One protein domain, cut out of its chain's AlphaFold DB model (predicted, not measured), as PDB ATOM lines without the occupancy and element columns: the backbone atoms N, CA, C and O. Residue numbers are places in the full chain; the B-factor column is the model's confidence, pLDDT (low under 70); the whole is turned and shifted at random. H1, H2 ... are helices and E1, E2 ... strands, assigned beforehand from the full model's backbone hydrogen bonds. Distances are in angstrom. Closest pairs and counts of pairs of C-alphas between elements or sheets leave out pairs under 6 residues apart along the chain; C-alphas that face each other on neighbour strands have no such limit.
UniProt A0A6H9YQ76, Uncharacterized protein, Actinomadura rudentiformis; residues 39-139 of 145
ATOM      1  N   GLU A  39       3.004  33.365  18.009       93.69
ATOM      2  CA  GLU A  39       2.741  33.179  19.442       93.69
ATOM      3  C   GLU A  39       1.964  34.365  20.025       93.69
ATOM      4  O   GLU A  39       0.950  34.168  20.689       93.69
ATOM      5  N   GLU A  40       2.381  35.597  19.715       95.25
ATOM      6  CA  GLU A  40       1.657  36.809  20.125       95.25
ATOM      7  C   GLU A  40       0.244  36.841  19.521       95.25
ATOM      8  O   GLU A  40      -0.723  37.120  20.229       95.25
ATOM      9  N   ALA A  41       0.103  36.473  18.242       95.44
ATOM     10  CA  ALA A  41      -1.188  36.388  17.564       95.44
ATOM     11  C   ALA A  41      -2.111  35.322  18.179       95.44
ATOM     12  O   ALA A  41      -3.304  35.558  18.364       95.44
ATOM     13  N   GLU A  42      -1.571  34.152  18.523       95.50
ATOM     14  CA  GLU A  42      -2.304  33.100  19.230       95.50
ATOM     15  C   GLU A  42      -2.707  33.556  20.642       95.50
ATOM     16  O   GLU A  42      -3.817  33.253  21.083       95.50
ATOM     17  N   GLY A  43      -1.860  34.344  21.311       97.38
ATOM     18  CA  GLY A  43      -2.123  34.916  22.633       97.38
ATOM     19  C   GLY A  43      -3.299  35.895  22.676       97.38
ATOM     20  O   GLY A  43      -4.007  35.941  23.680       97.38
ATOM     21  N   VAL A  44      -3.557  36.632  21.589       97.94
ATOM     22  CA  VAL A  44      -4.687  37.581  21.487       97.94
ATOM     23  C   VAL A  44      -5.882  37.026  20.705       97.94
ATOM     24  O   VAL A  44      -6.860  37.737  20.486       97.94
ATOM     25  N   ARG A  45      -5.847  35.753  20.287       97.25
ATOM     26  CA  ARG A  45      -6.831  35.190  19.347       97.25
ATOM     27  C   ARG A  45      -8.278  35.309  19.821       97.25
ATOM     28  O   ARG A  45      -9.133  35.736  19.057       97.25
ATOM     29  N   THR A  46      -8.559  34.949  21.072       98.00
ATOM     30  CA  THR A  46      -9.924  35.028  21.620       98.00
ATOM     31  C   THR A  46     -10.453  36.460  21.628       98.00
ATOM     32  O   THR A  46     -11.630  36.688  21.360       98.00
ATOM     33  N   GLU A  47      -9.584  37.425  21.917       98.12
ATOM     34  CA  GLU A  47      -9.933  38.841  21.929       98.12
ATOM     35  C   GLU A  47     -10.150  39.379  20.508       98.12
ATOM     36  O   GLU A  47     -11.124  40.087  20.267       98.12
ATOM     37  N   LEU A  48      -9.312  38.969  19.550       98.25
ATOM     38  CA  LEU A  48      -9.480  39.275  18.129       98.25
ATOM     39  C   LEU A  48     -10.798  38.722  17.568       98.25
ATOM     40  O   LEU A  48     -11.500  39.424  16.845       98.25
ATOM     41  N   ASP A  49     -11.160  37.483  17.909       97.88
ATOM     42  CA  ASP A  49     -12.418  36.876  17.464       97.88
ATOM     43  C   ASP A  49     -13.634  37.650  18.007       97.88
ATOM     44  O   ASP A  49     -14.610  37.870  17.284       97.88
ATOM     45  N   ALA A  50     -13.562  38.113  19.261       98.06
ATOM     46  CA  ALA A  50     -14.587  38.969  19.856       98.06
ATOM     47  C   ALA A  50     -14.659  40.339  19.161       98.06
ATOM     48  O   ALA A  50     -15.750  40.773  18.796       98.06
ATOM     49  N   LEU A  51     -13.512  40.976  18.909       98.25
ATOM     50  CA  LEU A  51     -13.414  42.236  18.168       98.25
ATOM     51  C   LEU A  51     -14.078  42.133  16.790       98.25
ATOM     52  O   LEU A  51     -14.938  42.946  16.456       98.25
ATOM     53  N   VAL A  52     -13.730  41.110  16.006       97.69
ATOM     54  CA  VAL A  52     -14.302  40.880  14.670       97.69
ATOM     55  C   VAL A  52     -15.814  40.673  14.745       97.69
ATOM     56  O   VAL A  52     -16.564  41.246  13.951       97.69
ATOM     57  N   ALA A  53     -16.281  39.865  15.696       97.00
ATOM     58  CA  ALA A  53     -17.704  39.616  15.867       97.00
ATOM     59  C   ALA A  53     -18.463  40.894  16.256       97.00
ATOM     60  O   ALA A  53     -19.576  41.118  15.779       97.00
ATOM     61  N   ASP A  54     -17.899  41.717  17.134       97.25
ATOM     62  CA  ASP A  54     -18.524  42.944  17.622       97.25
ATOM     63  C   ASP A  54     -18.550  44.023  16.537       97.25
ATOM     64  O   ASP A  54     -19.600  44.635  16.321       97.25
ATOM     65  N   PHE A  55     -17.445  44.169  15.795       96.75
ATOM     66  CA  PHE A  55     -17.342  45.047  14.633       96.75
ATOM     67  C   PHE A  55     -18.420  44.713  13.600       96.75
ATOM     68  O   PHE A  55     -19.235  45.571  13.276       96.75
ATOM     69  N   ARG A  56     -18.503  43.451  13.149       95.62
ATOM     70  CA  ARG A  56     -19.493  43.026  12.142       95.62
ATOM     71  C   ARG A  56     -20.927  43.263  12.601       95.62
ATOM     72  O   ARG A  56     -21.734  43.815  11.859       95.62
ATOM     73  N   ARG A  57     -21.252  42.912  13.853       94.44
ATOM     74  CA  ARG A  57     -22.600  43.154  14.399       94.44
ATOM     75  C   ARG A  57     -22.951  44.638  14.413       94.44
ATOM     76  O   ARG A  57     -24.100  44.988  14.152       94.44
ATOM     77  N   LEU A  58     -22.004  45.508  14.756       93.62
ATOM     78  CA  LEU A  58     -22.243  46.946  14.772       93.62
ATOM     79  C   LEU A  58     -22.327  47.517  13.350       93.62
ATOM     80  O   LEU A  58     -23.257  48.269  13.065       93.62
ATOM     81  N   ALA A  59     -21.440  47.094  12.451       93.44
ATOM     82  CA  ALA A  59     -21.436  47.484  11.048       93.44
ATOM     83  C   ALA A  59     -22.760  47.142  10.349       93.44
ATOM     84  O   ALA A  59     -23.388  48.017   9.758       93.44
ATOM     85  N   GLN A  60     -23.252  45.909  10.507       92.38
ATOM     86  CA  GLN A  60     -24.551  45.479   9.975       92.38
ATOM     87  C   GLN A  60     -25.713  46.331  10.508       92.38
ATOM     88  O   GLN A  60     -26.602  46.727   9.750       92.38
ATOM     89  N   ARG A  61     -25.712  46.637  11.813       91.12
ATOM     90  CA  ARG A  61     -26.755  47.470  12.433       91.12
ATOM     91  C   ARG A  61     -26.759  48.892  11.885       91.12
ATOM     92  O   ARG A  61     -27.836  49.427  11.650       91.12
ATOM     93  N   LEU A  62     -25.581  49.486  11.699       91.25
ATOM     94  CA  LEU A  62     -25.435  50.845  11.174       91.25
ATOM     95  C   LEU A  62     -25.780  50.909   9.681       91.25
ATOM     96  O   LEU A  62     -26.482  51.822   9.264       91.25
ATOM     97  N   ALA A  63     -25.386  49.905   8.893       89.44
ATOM     98  CA  ALA A  63     -25.741  49.814   7.476       89.44
ATOM     99  C   ALA A  63     -27.252  49.624   7.228       89.44
ATOM    100  O   ALA A  63     -27.749  50.003   6.172       89.44
ATOM    101  N   SER A  64     -27.989  49.057   8.189       85.62
ATOM    102  CA  SER A  64     -29.437  48.811   8.064       85.62
ATOM    103  C   SER A  64     -30.319  50.004   8.473       85.62
ATOM    104  O   SER A  64     -31.539  49.888   8.409       85.62
ATOM    105  N   ASP A  65     -29.725  51.121   8.913       71.00
ATOM    106  CA  ASP A  65     -30.415  52.347   9.360       71.00
ATOM    107  C   ASP A  65     -31.514  52.103  10.427       71.00
ATOM    108  O   ASP A  65     -32.553  52.766  10.484       71.00
ATOM    109  N   GLU A  66     -31.300  51.111  11.303       61.34
ATOM    110  CA  GLU A  66     -32.195  50.833  12.431       61.34
ATOM    111  C   GLU A  66     -32.176  52.024  13.425       61.34
ATOM    112  O   GLU A  66     -31.102  52.568  13.699       61.34
ATOM    113  N   PRO A  67     -33.324  52.426  14.021       48.50
ATOM    114  CA  PRO A  67     -33.588  53.743  14.647       48.50
ATOM    115  C   PRO A  67     -32.758  54.153  15.892       48.50
ATOM    116  O   PRO A  67     -33.138  55.061  16.634       48.50
ATOM    117  N   GLY A  68     -31.594  53.547  16.124       56.09
ATOM    118  CA  GLY A  68     -30.562  54.005  17.059       56.09
ATOM    119  C   GLY A  68     -29.588  55.053  16.492       56.09
ATOM    120  O   GLY A  68     -28.715  55.508  17.232       56.09
ATOM    121  N   ALA A  69     -29.730  55.454  15.221       58.88
ATOM    122  CA  ALA A  69     -28.839  56.399  14.531       58.88
ATOM    123  C   ALA A  69     -28.777  57.810  15.158       58.88
ATOM    124  O   ALA A  69     -27.830  58.543  14.913       58.88
ATOM    125  N   ALA A  70     -29.722  58.194  16.029       63.31
ATOM    126  CA  ALA A  70     -29.755  59.531  16.642       63.31
ATOM    127  C   ALA A  70     -28.522  59.875  17.513       63.31
ATOM    128  O   ALA A  70     -28.310  61.043  17.831       63.31
ATOM    129  N   VAL A  71     -27.724  58.877  17.911       87.62
ATOM    130  CA  VAL A  71     -26.489  59.049  18.707       87.62
ATOM    131  C   VAL A  71     -25.223  58.903  17.845       87.62
ATOM    132  O   VAL A  71     -24.109  59.041  18.344       87.62
ATOM    133  N   TRP A  72     -25.376  58.630  16.550       91.38
ATOM    134  CA  TRP A  72     -24.268  58.416  15.626       91.38
ATOM    135  C   TRP A  72     -24.199  59.557  14.619       91.38
ATOM    136  O   TRP A  72     -25.167  59.860  13.924       91.38
ATOM    137  N   HIS A  73     -23.040  60.197  14.536       92.50
ATOM    138  CA  HIS A  73     -22.717  61.064  13.418       92.50
ATOM    139  C   HIS A  73     -22.254  60.192  12.249       92.50
ATOM    140  O   HIS A  73     -21.333  59.397  12.420       92.50
ATOM    141  N   ALA A  74     -22.906  60.329  11.095       92.75
ATOM    142  CA  ALA A  74     -22.575  59.600   9.877       92.75
ATOM    143  C   ALA A  74     -21.897  60.535   8.866       92.75
ATOM    144  O   ALA A  74     -22.422  61.614   8.580       92.75
ATOM    145  N   ASP A  75     -20.772  60.091   8.313       93.50
ATOM    146  CA  ASP A  75     -20.011  60.764   7.258       93.50
ATOM    147  C   ASP A  75     -19.838  59.817   6.051       93.50
ATOM    148  O   ASP A  75     -18.873  59.043   5.994       93.50
ATOM    149  N   PRO A  76     -20.801  59.801   5.108       92.06
ATOM    150  CA  PRO A  76     -20.757  58.931   3.934       92.06
ATOM    151  C   PRO A  76     -19.711  59.393   2.915       92.06
ATOM    152  O   PRO A  76     -19.713  60.552   2.495       92.06
ATOM    153  N   HIS A  77     -18.873  58.475   2.432       90.00
ATOM    154  CA  HIS A  77     -17.875  58.761   1.405       90.00
ATOM    155  C   HIS A  77     -17.543  57.519   0.564       90.00
ATOM    156  O   HIS A  77     -17.057  56.499   1.044       90.00
ATOM    157  N   GLY A  78     -17.782  57.616  -0.747       90.25
ATOM    158  CA  GLY A  78     -17.619  56.475  -1.651       90.25
ATOM    159  C   GLY A  78     -18.552  55.317  -1.279       90.25
ATOM    160  O   GLY A  78     -19.735  55.533  -1.032       90.25
ATOM    161  N   GLU A  79     -18.011  54.100  -1.250       90.56
ATOM    162  CA  GLU A  79     -18.715  52.869  -0.848       90.56
ATOM    163  C   GLU A  79     -18.768  52.698   0.683       90.56
ATOM    164  O   GLU A  79     -19.266  51.693   1.194       90.56
ATOM    165  N   HIS A  80     -18.196  53.645   1.430       92.06
ATOM    166  CA  HIS A  80     -18.033  53.574   2.873       92.06
ATOM    167  C   HIS A  80     -18.862  54.651   3.578       92.06
ATOM    168  O   HIS A  80     -19.216  55.690   3.018       92.06
ATOM    169  N   CYS A  81     -19.174  54.401   4.844       94.12
ATOM    170  CA  CYS A  81     -19.705  55.406   5.749       94.12
ATOM    171  C   CYS A  81     -18.995  55.285   7.091       94.12
ATOM    172  O   CYS A  81     -18.993  54.211   7.706       94.12
ATOM    173  N   ARG A  82     -18.404  56.391   7.545       95.31
ATOM    174  CA  ARG A  82     -17.832  56.481   8.884       95.31
ATOM    175  C   ARG A  82     -18.917  56.890   9.867       95.31
ATOM    176  O   ARG A  82     -19.589  57.901   9.680       95.31
ATOM    177  N   TYR A  83     -19.041  56.124  10.939       95.25
ATOM    178  CA  TYR A  83     -19.948  56.382  12.043       95.25
ATOM    179  C   TYR A  83     -19.149  56.685  13.305       95.25
ATOM    180  O   TYR A  83     -18.287  55.907  13.707       95.25
ATOM    181  N   GLU A  84     -19.477  57.790  13.966       96.38
ATOM    182  CA  GLU A  84     -18.905  58.158  15.259       96.38
ATOM    183  C   GLU A  84     -20.006  58.341  16.296       96.38
ATOM    184  O   GLU A  84     -20.952  59.109  16.107       96.38
ATOM    185  N   ASN A  85     -19.894  57.623  17.409       94.69
ATOM    186  CA  ASN A  85     -20.833  57.758  18.507       94.69
ATOM    187  C   ASN A  85     -20.529  59.043  19.279       94.69
ATOM    188  O   ASN A  85     -19.498  59.141  19.942       94.69
ATOM    189  N   VAL A  86     -21.450  60.004  19.271       93.69
ATOM    190  CA  VAL A  86     -21.208  61.331  19.867       93.69
ATOM    191  C   VAL A  86     -21.109  61.316  21.398       93.69
ATOM    192  O   VAL A  86     -20.709  62.309  21.999       93.69
ATOM    193  N   VAL A  87     -21.504  60.212  22.042       93.62
ATOM    194  CA  VAL A  87     -21.453  60.049  23.502       93.62
ATOM    195  C   VAL A  87     -20.197  59.299  23.926       93.62
ATOM    196  O   VAL A  87     -19.553  59.697  24.893       93.62
ATOM    197  N   THR A  88     -19.863  58.206  23.238       94.25
ATOM    198  CA  THR A  88     -18.752  57.328  23.637       94.25
ATOM    199  C   THR A  88     -17.453  57.598  22.884       94.25
ATOM    200  O   THR A  88     -16.412  57.140  23.336       94.25
ATOM    201  N   GLY A  89     -17.496  58.312  21.755       95.88
ATOM    202  CA  GLY A  89     -16.348  58.517  20.867       95.88
ATOM    203  C   GLY A  89     -15.954  57.278  20.055       95.88
ATOM    204  O   GLY A  89     -14.919  57.287  19.400       95.88
ATOM    205  N   VAL A  90     -16.757  56.208  20.100       96.69
ATOM    206  CA  VAL A  90     -16.505  54.978  19.335       96.69
ATOM    207  C   VAL A  90     -16.651  55.254  17.850       96.69
ATOM    208  O   VAL A  90     -17.664  55.821  17.433       96.69
ATOM    209  N   VAL A  91     -15.681  54.790  17.067       96.81
ATOM    210  CA  VAL A  91     -15.651  54.940  15.613       96.81
ATOM    211  C   VAL A  91     -15.783  53.580  14.945       96.81
ATOM    212  O   VAL A  91     -15.133  52.617  15.341       96.81
ATOM    213  N   VAL A  92     -16.629  53.508  13.920       95.50
ATOM    214  CA  VAL A  92     -16.734  52.360  13.014       95.50
ATOM    215  C   VAL A  92     -16.840  52.886  11.598       95.50
ATOM    216  O   VAL A  92     -17.725  53.688  11.309       95.50
ATOM    217  N   GLU A  93     -15.993  52.399  10.704       95.38
ATOM    218  CA  GLU A  93     -16.165  52.628   9.275       95.38
ATOM    219  C   GLU A  93     -16.664  51.358   8.594       95.38
ATOM    220  O   GLU A  93     -16.120  50.271   8.779       95.38
ATOM    221  N   VAL A  94     -17.756  51.503   7.848       92.56
ATOM    222  CA  VAL A  94     -18.501  50.388   7.268       92.56
ATOM    223  C   VAL A  94     -18.493  50.526   5.760       92.56
ATOM    224  O   VAL A  94     -18.913  51.560   5.245       92.56
ATOM    225  N   ASN A  95     -18.115  49.464   5.047       92.88
ATOM    226  CA  ASN A  95     -18.487  49.334   3.644       92.88
ATOM    227  C   ASN A  95     -19.995  49.050   3.579       92.88
ATOM    228  O   ASN A  95     -20.450  47.991   4.014       92.88
ATOM    229  N   VAL A  96     -20.785  50.007   3.090       89.12
ATOM    230  CA  VAL A  96     -22.254  49.919   3.169       89.12
ATOM    231  C   VAL A  96     -22.834  48.862   2.227       89.12
ATOM    232  O   VAL A  96     -23.948  48.394   2.448       89.12
ATOM    233  N   GLU A  97     -22.077  48.450   1.208       90.12
ATOM    234  CA  GLU A  97     -22.457  47.377   0.285       90.12
ATOM    235  C   GLU A  97     -22.044  45.988   0.799       90.12
ATOM    236  O   GLU A  97     -22.688  44.988   0.476       90.12
ATOM    237  N   GLN A  98     -20.990  45.915   1.618       92.38
ATOM    238  CA  GLN A  98     -20.473  44.687   2.228       92.38
ATOM    239  C   GLN A  98     -20.158  44.891   3.723       92.38
ATOM    240  O   GLN A  98     -18.986  44.902   4.104       92.38
ATOM    241  N   PRO A  99     -21.171  44.994   4.606       90.75
ATOM    242  CA  PRO A  99     -20.955  45.332   6.019       90.75
ATOM    243  C   PRO A  99     -20.125  44.315   6.822       90.75
ATOM    244  O   PRO A  99     -19.662  44.628   7.915       90.75
ATOM    245  N   ASP A 100     -19.937  43.099   6.296       90.81
ATOM    246  CA  ASP A 100     -19.099  42.053   6.901       90.81
ATOM    247  C   ASP A 100     -17.625  42.102   6.472       90.81
ATOM    248  O   ASP A 100     -16.796  41.365   7.032       90.81
ATOM    249  N   ALA A 101     -17.302  42.937   5.478       92.06
ATOM    250  CA  ALA A 101     -15.943  43.135   5.008       92.06
ATOM    251  C   ALA A 101     -15.091  43.750   6.122       92.06
ATOM    252  O   ALA A 101     -15.489  44.701   6.794       92.06
ATOM    253  N   LEU A 102     -13.904  43.180   6.317       93.25
ATOM    254  CA  LEU A 102     -12.943  43.665   7.296       93.25
ATOM    255  C   LEU A 102     -11.869  44.468   6.577       93.25
ATOM    256  O   LEU A 102     -11.120  43.917   5.769       93.25
ATOM    257  N   ASP A 103     -11.765  45.742   6.928       93.62
ATOM    258  CA  ASP A 103     -10.564  46.522   6.677       93.62
ATOM    259  C   ASP A 103      -9.697  46.510   7.951       93.62
ATOM    260  O   ASP A 103     -10.182  46.894   9.020       93.62
ATOM    261  N   PRO A 104      -8.429  46.070   7.886       95.75
ATOM    262  CA  PRO A 104      -7.546  46.029   9.050       95.75
ATOM    263  C   PRO A 104      -7.335  47.391   9.723       95.75
ATOM    264  O   PRO A 104      -7.152  47.442  10.936       95.75
ATOM    265  N   TYR A 105      -7.342  48.489   8.965       94.75
ATOM    266  CA  TYR A 105      -7.193  49.827   9.531       94.75
ATOM    267  C   TYR A 105      -8.434  50.209  10.345       94.75
ATOM    268  O   TYR A 105      -8.310  50.551  11.519       94.75
ATOM    269  N   PHE A 106      -9.631  50.060   9.770       95.38
ATOM    270  CA  PHE A 106     -10.881  50.416  10.457       95.38
ATOM    271  C   PHE A 106     -11.220  49.475  11.613       95.38
ATOM    272  O   PHE A 106     -11.774  49.906  12.624       95.38
ATOM    273  N   LEU A 107     -10.849  48.197  11.507       97.31
ATOM    274  CA  LEU A 107     -10.994  47.254  12.611       97.31
ATOM    275  C   LEU A 107     -10.111  47.648  13.803       97.31
ATOM    276  O   LEU A 107     -10.552  47.547  14.948       97.31
ATOM    277  N   LEU A 108      -8.880  48.108  13.542       97.81
ATOM    278  CA  LEU A 108      -7.988  48.600  14.589       97.81
ATOM    279  C   LEU A 108      -8.500  49.915  15.192       97.81
ATOM    280  O   LEU A 108      -8.541  50.027  16.412       97.81
ATOM    281  N   GLU A 109      -8.970  50.866  14.380       97.62
ATOM    282  CA  GLU A 109      -9.566  52.112  14.888       97.62
ATOM    283  C   GLU A 109     -10.784  51.832  15.788       97.62
ATOM    284  O   GLU A 109     -10.933  52.427  16.858       97.62
ATOM    285  N   PHE A 110     -11.632  50.869  15.415       98.12
ATOM    286  CA  PHE A 110     -12.729  50.426  16.276       98.12
ATOM    287  C   PHE A 110     -12.218  49.819  17.591       98.12
ATOM    288  O   PHE A 110     -12.759  50.108  18.663       98.12
ATOM    289  N   ALA A 111     -11.163  49.003  17.542       98.00
ATOM    290  CA  ALA A 111     -10.565  48.417  18.738       98.00
ATOM    291  C   ALA A 111     -10.034  49.490  19.704       98.00
ATOM    292  O   ALA A 111     -10.296  49.430  20.909       98.00
ATOM    293  N   GLU A 112      -9.349  50.496  19.159       97.62
ATOM    294  CA  GLU A 112      -8.749  51.598  19.911       97.62
ATOM    295  C   GLU A 112      -9.810  52.532  20.505       97.62
ATOM    296  O   GLU A 112      -9.748  52.874  21.687       97.62
ATOM    297  N   THR A 113     -10.817  52.916  19.718       98.00
ATOM    298  CA  THR A 113     -11.850  53.875  20.148       98.00
ATOM    299  C   THR A 113     -12.914  53.254  21.054       98.00
ATOM    300  O   THR A 113     -13.502  53.951  21.881       98.00
ATOM    301  N   SER A 114     -13.151  51.943  20.956       96.38
ATOM    302  CA  SER A 114     -14.035  51.220  21.884       96.38
ATOM    303  C   SER A 114     -13.412  50.972  23.253       96.38
ATOM    304  O   SER A 114     -14.145  50.814  24.231       96.38
ATOM    305  N   GLY A 115     -12.079  50.912  23.336       92.12
ATOM    306  CA  GLY A 115     -11.351  50.560  24.557       92.12
ATOM    307  C   GLY A 115     -11.605  49.127  25.047       92.12
ATOM    308  O   GLY A 115     -11.174  48.772  26.144       92.12
ATOM    309  N   GLY A 116     -12.312  48.305  24.261       93.12
ATOM    310  CA  GLY A 116     -12.728  46.952  24.636       93.12
ATOM    311  C   GLY A 116     -11.669  45.876  24.394       93.12
ATOM    312  O   GLY A 116     -11.814  44.772  24.917       93.12
ATOM    313  N   TYR A 117     -10.615  46.196  23.633       97.50
ATOM    314  CA  TYR A 117      -9.656  45.208  23.125       97.50
ATOM    315  C   TYR A 117      -8.192  45.666  23.316       97.50
ATOM    316  O   TYR A 117      -7.475  45.960  22.346       97.50
ATOM    317  N   PRO A 118      -7.732  45.789  24.578       97.00
ATOM    318  CA  PRO A 118      -6.392  46.276  24.891       97.00
ATOM    319  C   PRO A 118      -5.271  45.315  24.475       97.00
ATOM    320  O   PRO A 118      -4.177  45.781  24.169       97.00
ATOM    321  N   GLY A 119      -5.506  44.000  24.458       97.88
ATOM    322  CA  GLY A 119      -4.521  43.010  24.026       97.88
ATOM    323  C   GLY A 119      -4.268  43.093  22.525       97.88
ATOM    324  O   GLY A 119      -3.114  43.126  22.100       97.88
ATOM    325  N   VAL A 120      -5.335  43.226  21.731       97.81
ATOM    326  CA  VAL A 120      -5.218  43.439  20.278       97.81
ATOM    327  C   VAL A 120      -4.522  44.767  19.983       97.81
ATOM    328  O   VAL A 120      -3.548  44.794  19.234       97.81
ATOM    329  N   SER A 121      -4.955  45.855  20.628       97.31
ATOM    330  CA  SER A 121      -4.360  47.185  20.423       97.31
ATOM    331  C   SER A 121      -2.873  47.212  20.805       97.31
ATOM    332  O   SER A 121      -2.053  47.770  20.083       97.31
ATOM    333  N   ALA A 122      -2.494  46.557  21.909       97.19
ATOM    334  CA  ALA A 122      -1.099  46.469  22.341       97.19
ATOM    335  C   ALA A 122      -0.229  45.605  21.413       97.19
ATOM    336  O   ALA A 122       0.964  45.876  21.279       97.19
ATOM    337  N   ALA A 123      -0.804  44.578  20.780       97.00
ATOM    338  CA  ALA A 123      -0.099  43.737  19.815       97.00
ATOM    339  C   ALA A 123       0.135  44.451  18.469       97.00
ATOM    340  O   ALA A 123       1.093  44.126  17.769       97.00
ATOM    341  N   CYS A 124      -0.698  45.435  18.112       97.06
ATOM    342  CA  CYS A 124      -0.636  46.152  16.837       97.06
ATOM    343  C   CYS A 124       0.269  47.400  16.853       97.06
ATOM    344  O   CYS A 124      -0.147  48.491  16.467       97.06
ATOM    345  N   ILE A 125       1.537  47.249  17.245       95.81
ATOM    346  CA  ILE A 125       2.514  48.357  17.345       95.81
ATOM    347  C   ILE A 125       2.760  49.044  15.987       95.81
ATOM    348  O   ILE A 125       2.976  50.255  15.914       95.81
ATOM    349  N   HIS A 126       2.732  48.279  14.899       95.19
ATOM    350  CA  HIS A 126       2.869  48.736  13.517       95.19
ATOM    351  C   HIS A 126       1.512  48.905  12.811       95.19
ATOM    352  O   HIS A 126       1.446  48.944  11.577       95.19
ATOM    353  N   GLY A 127       0.434  49.032  13.591       95.38
ATOM    354  CA  GLY A 127      -0.906  49.372  13.132       95.38
ATOM    355  C   GLY A 127      -1.447  48.385  12.101       95.38
ATOM    356  O   GLY A 127      -1.519  47.180  12.348       95.38
ATOM    357  N   TYR A 128      -1.784  48.906  10.918       93.81
ATOM    358  CA  TYR A 128      -2.336  48.153   9.787       93.81
ATOM    359  C   TYR A 128      -1.600  46.832   9.514       93.81
ATOM    360  O   TYR A 128      -2.240  45.799   9.335       93.81
ATOM    361  N   HIS A 129      -0.263  46.833   9.500       94.12
ATOM    362  CA  HIS A 129       0.496  45.636   9.133       94.12
ATOM    363  C   HIS A 129       0.391  44.514  10.173       94.12
ATOM    364  O   HIS A 129       0.319  43.343   9.797       94.12
ATOM    365  N   ASP A 130       0.328  44.861  11.459       96.31
ATOM    366  CA  ASP A 130       0.119  43.876  12.516       96.31
ATOM    367  C   ASP A 130      -1.320  43.371  12.519       96.31
ATOM    368  O   ASP A 130      -1.529  42.167  12.624       96.31
ATOM    369  N   MET A 131      -2.314  44.245  12.320       97.31
ATOM    370  CA  MET A 131      -3.706  43.800  12.209       97.31
ATOM    371  C   MET A 131      -3.898  42.863  11.005       97.31
ATOM    372  O   MET A 131      -4.525  41.811  11.132       97.31
ATOM    373  N   CYS A 132      -3.278  43.167   9.858       94.69
ATOM    374  CA  CYS A 132      -3.249  42.255   8.713       94.69
ATOM    375  C   CYS A 132      -2.701  40.879   9.093       94.69
ATOM    376  O   CYS A 132      -3.253  39.848   8.700       94.69
ATOM    377  N   ARG A 133      -1.610  40.862   9.860       93.50
ATOM    378  CA  ARG A 133      -0.960  39.630  10.290       93.50
ATOM    379  C   ARG A 133      -1.808  38.853  11.297       93.50
ATOM    380  O   ARG A 133      -1.906  37.633  11.174       93.50
ATOM    381  N   LEU A 134      -2.454  39.533  12.243       96.06
ATOM    382  CA  LEU A 134      -3.394  38.929  13.191       96.06
ATOM    383  C   LEU A 134      -4.547  38.230  12.464       96.06
ATOM    384  O   LEU A 134      -4.801  37.048  12.706       96.06
ATOM    385  N   LEU A 135      -5.195  38.925  11.525       95.81
ATOM    386  CA  LEU A 135      -6.292  38.372  10.725       95.81
ATOM    387  C   LEU A 135      -5.836  37.176   9.875       95.81
ATOM    388  O   LEU A 135      -6.571  36.197   9.743       95.81
ATOM    389  N   GLU A 136      -4.607  37.200   9.357       92.69
ATOM    390  CA  GLU A 136      -4.018  36.086   8.603       92.69
ATOM    391  C   GLU A 136      -3.788  34.852   9.452       92.69
ATOM    392  O   GLU A 136      -4.198  33.756   9.067       92.69
ATOM    393  N   VAL A 137      -3.169  35.012  10.618       92.62
ATOM    394  CA  VAL A 137      -2.923  33.887  11.523       92.62
ATOM    395  C   VAL A 137      -4.240  33.307  12.042       92.62
ATOM    396  O   VAL A 137      -4.355  32.087  12.183       92.62
ATOM    397  N   ALA A 138      -5.237  34.157  12.294       93.00
ATOM    398  CA  ALA A 138      -6.548  33.739  12.779       93.00
ATOM    399  C   ALA A 138      -7.438  33.101  11.697       93.00
ATOM    400  O   ALA A 138      -8.347  32.344  12.040       93.00
ATOM    401  N   GLY A 139      -7.149  33.348  10.414       90.88
ATOM    402  CA  GLY A 139      -7.943  32.856   9.287       90.88
ATOM    403  C   GLY A 139      -9.163  33.723   8.960       90.88
ATOM    404  O   GLY A 139     -10.121  33.219   8.387       90.88
TER     405      GLY A 139
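This is residues 39 to 139 of the 145 residues of an uncharacterized protein of Actinomadura rudentiformis (UniProt A0A6H9YQ76). One long helix, H2, runs along most of the domain, with a small three-stranded sheet near its last residues and three short helices, H1, H4 and H5, grouped round its first residues. H3 sits between these ends, packing beside edge strand E3. The printed part has 101 residues, with five named helices and three named strands in the order H1 H2 E1 E2 E3 H3 H4 H5, class mixed, helices and strands. The antiparallel sheet E1 - E2 - E3 is a meander, each strand the antiparallel neighbour of the one before. The whole is compact, with a radius of gyration of the C-alphas of 13.4 A, and spans 42 by 26 by 20 A.

H1, residues 39 to 43, touches H5, residues 128 to 138; their closest C-alphas, of Ala 41 and Leu 134, are 5.5 A apart. H2, residues 45 to 63, runs across strand E3, residues 91 to 95, at 74 degrees on the local plane; their closest C-alphas, of Ala 59 and Val 94, are 5.6 A apart. E1, residues 72 to 77, and E2, residues 80 to 85, form a hairpin, with N 75 and O 82 at 2.8 A; in hairpin E2 and E3, N 83 and O 92 are at 2.8 A, both within hydrogen-bond range. H3, residues 104 to 114, lies on the opposite face from H2. Every helix has each O i to N i+4 pair within hydrogen-bond range.

C-alpha 39 begins H1 at (2.741, 33.179, 19.442). H2 measures 26.7 A. H4 holds residues 118 to 123. C-alpha 138 ends H5 at (-6.548, 33.739, 12.779).

The C-alphas farthest apart, of Glu 39 and Pro 67, are 42.0 A apart. The printed part has no cut and no long link. Residues 66 to 70 have pLDDT under 70.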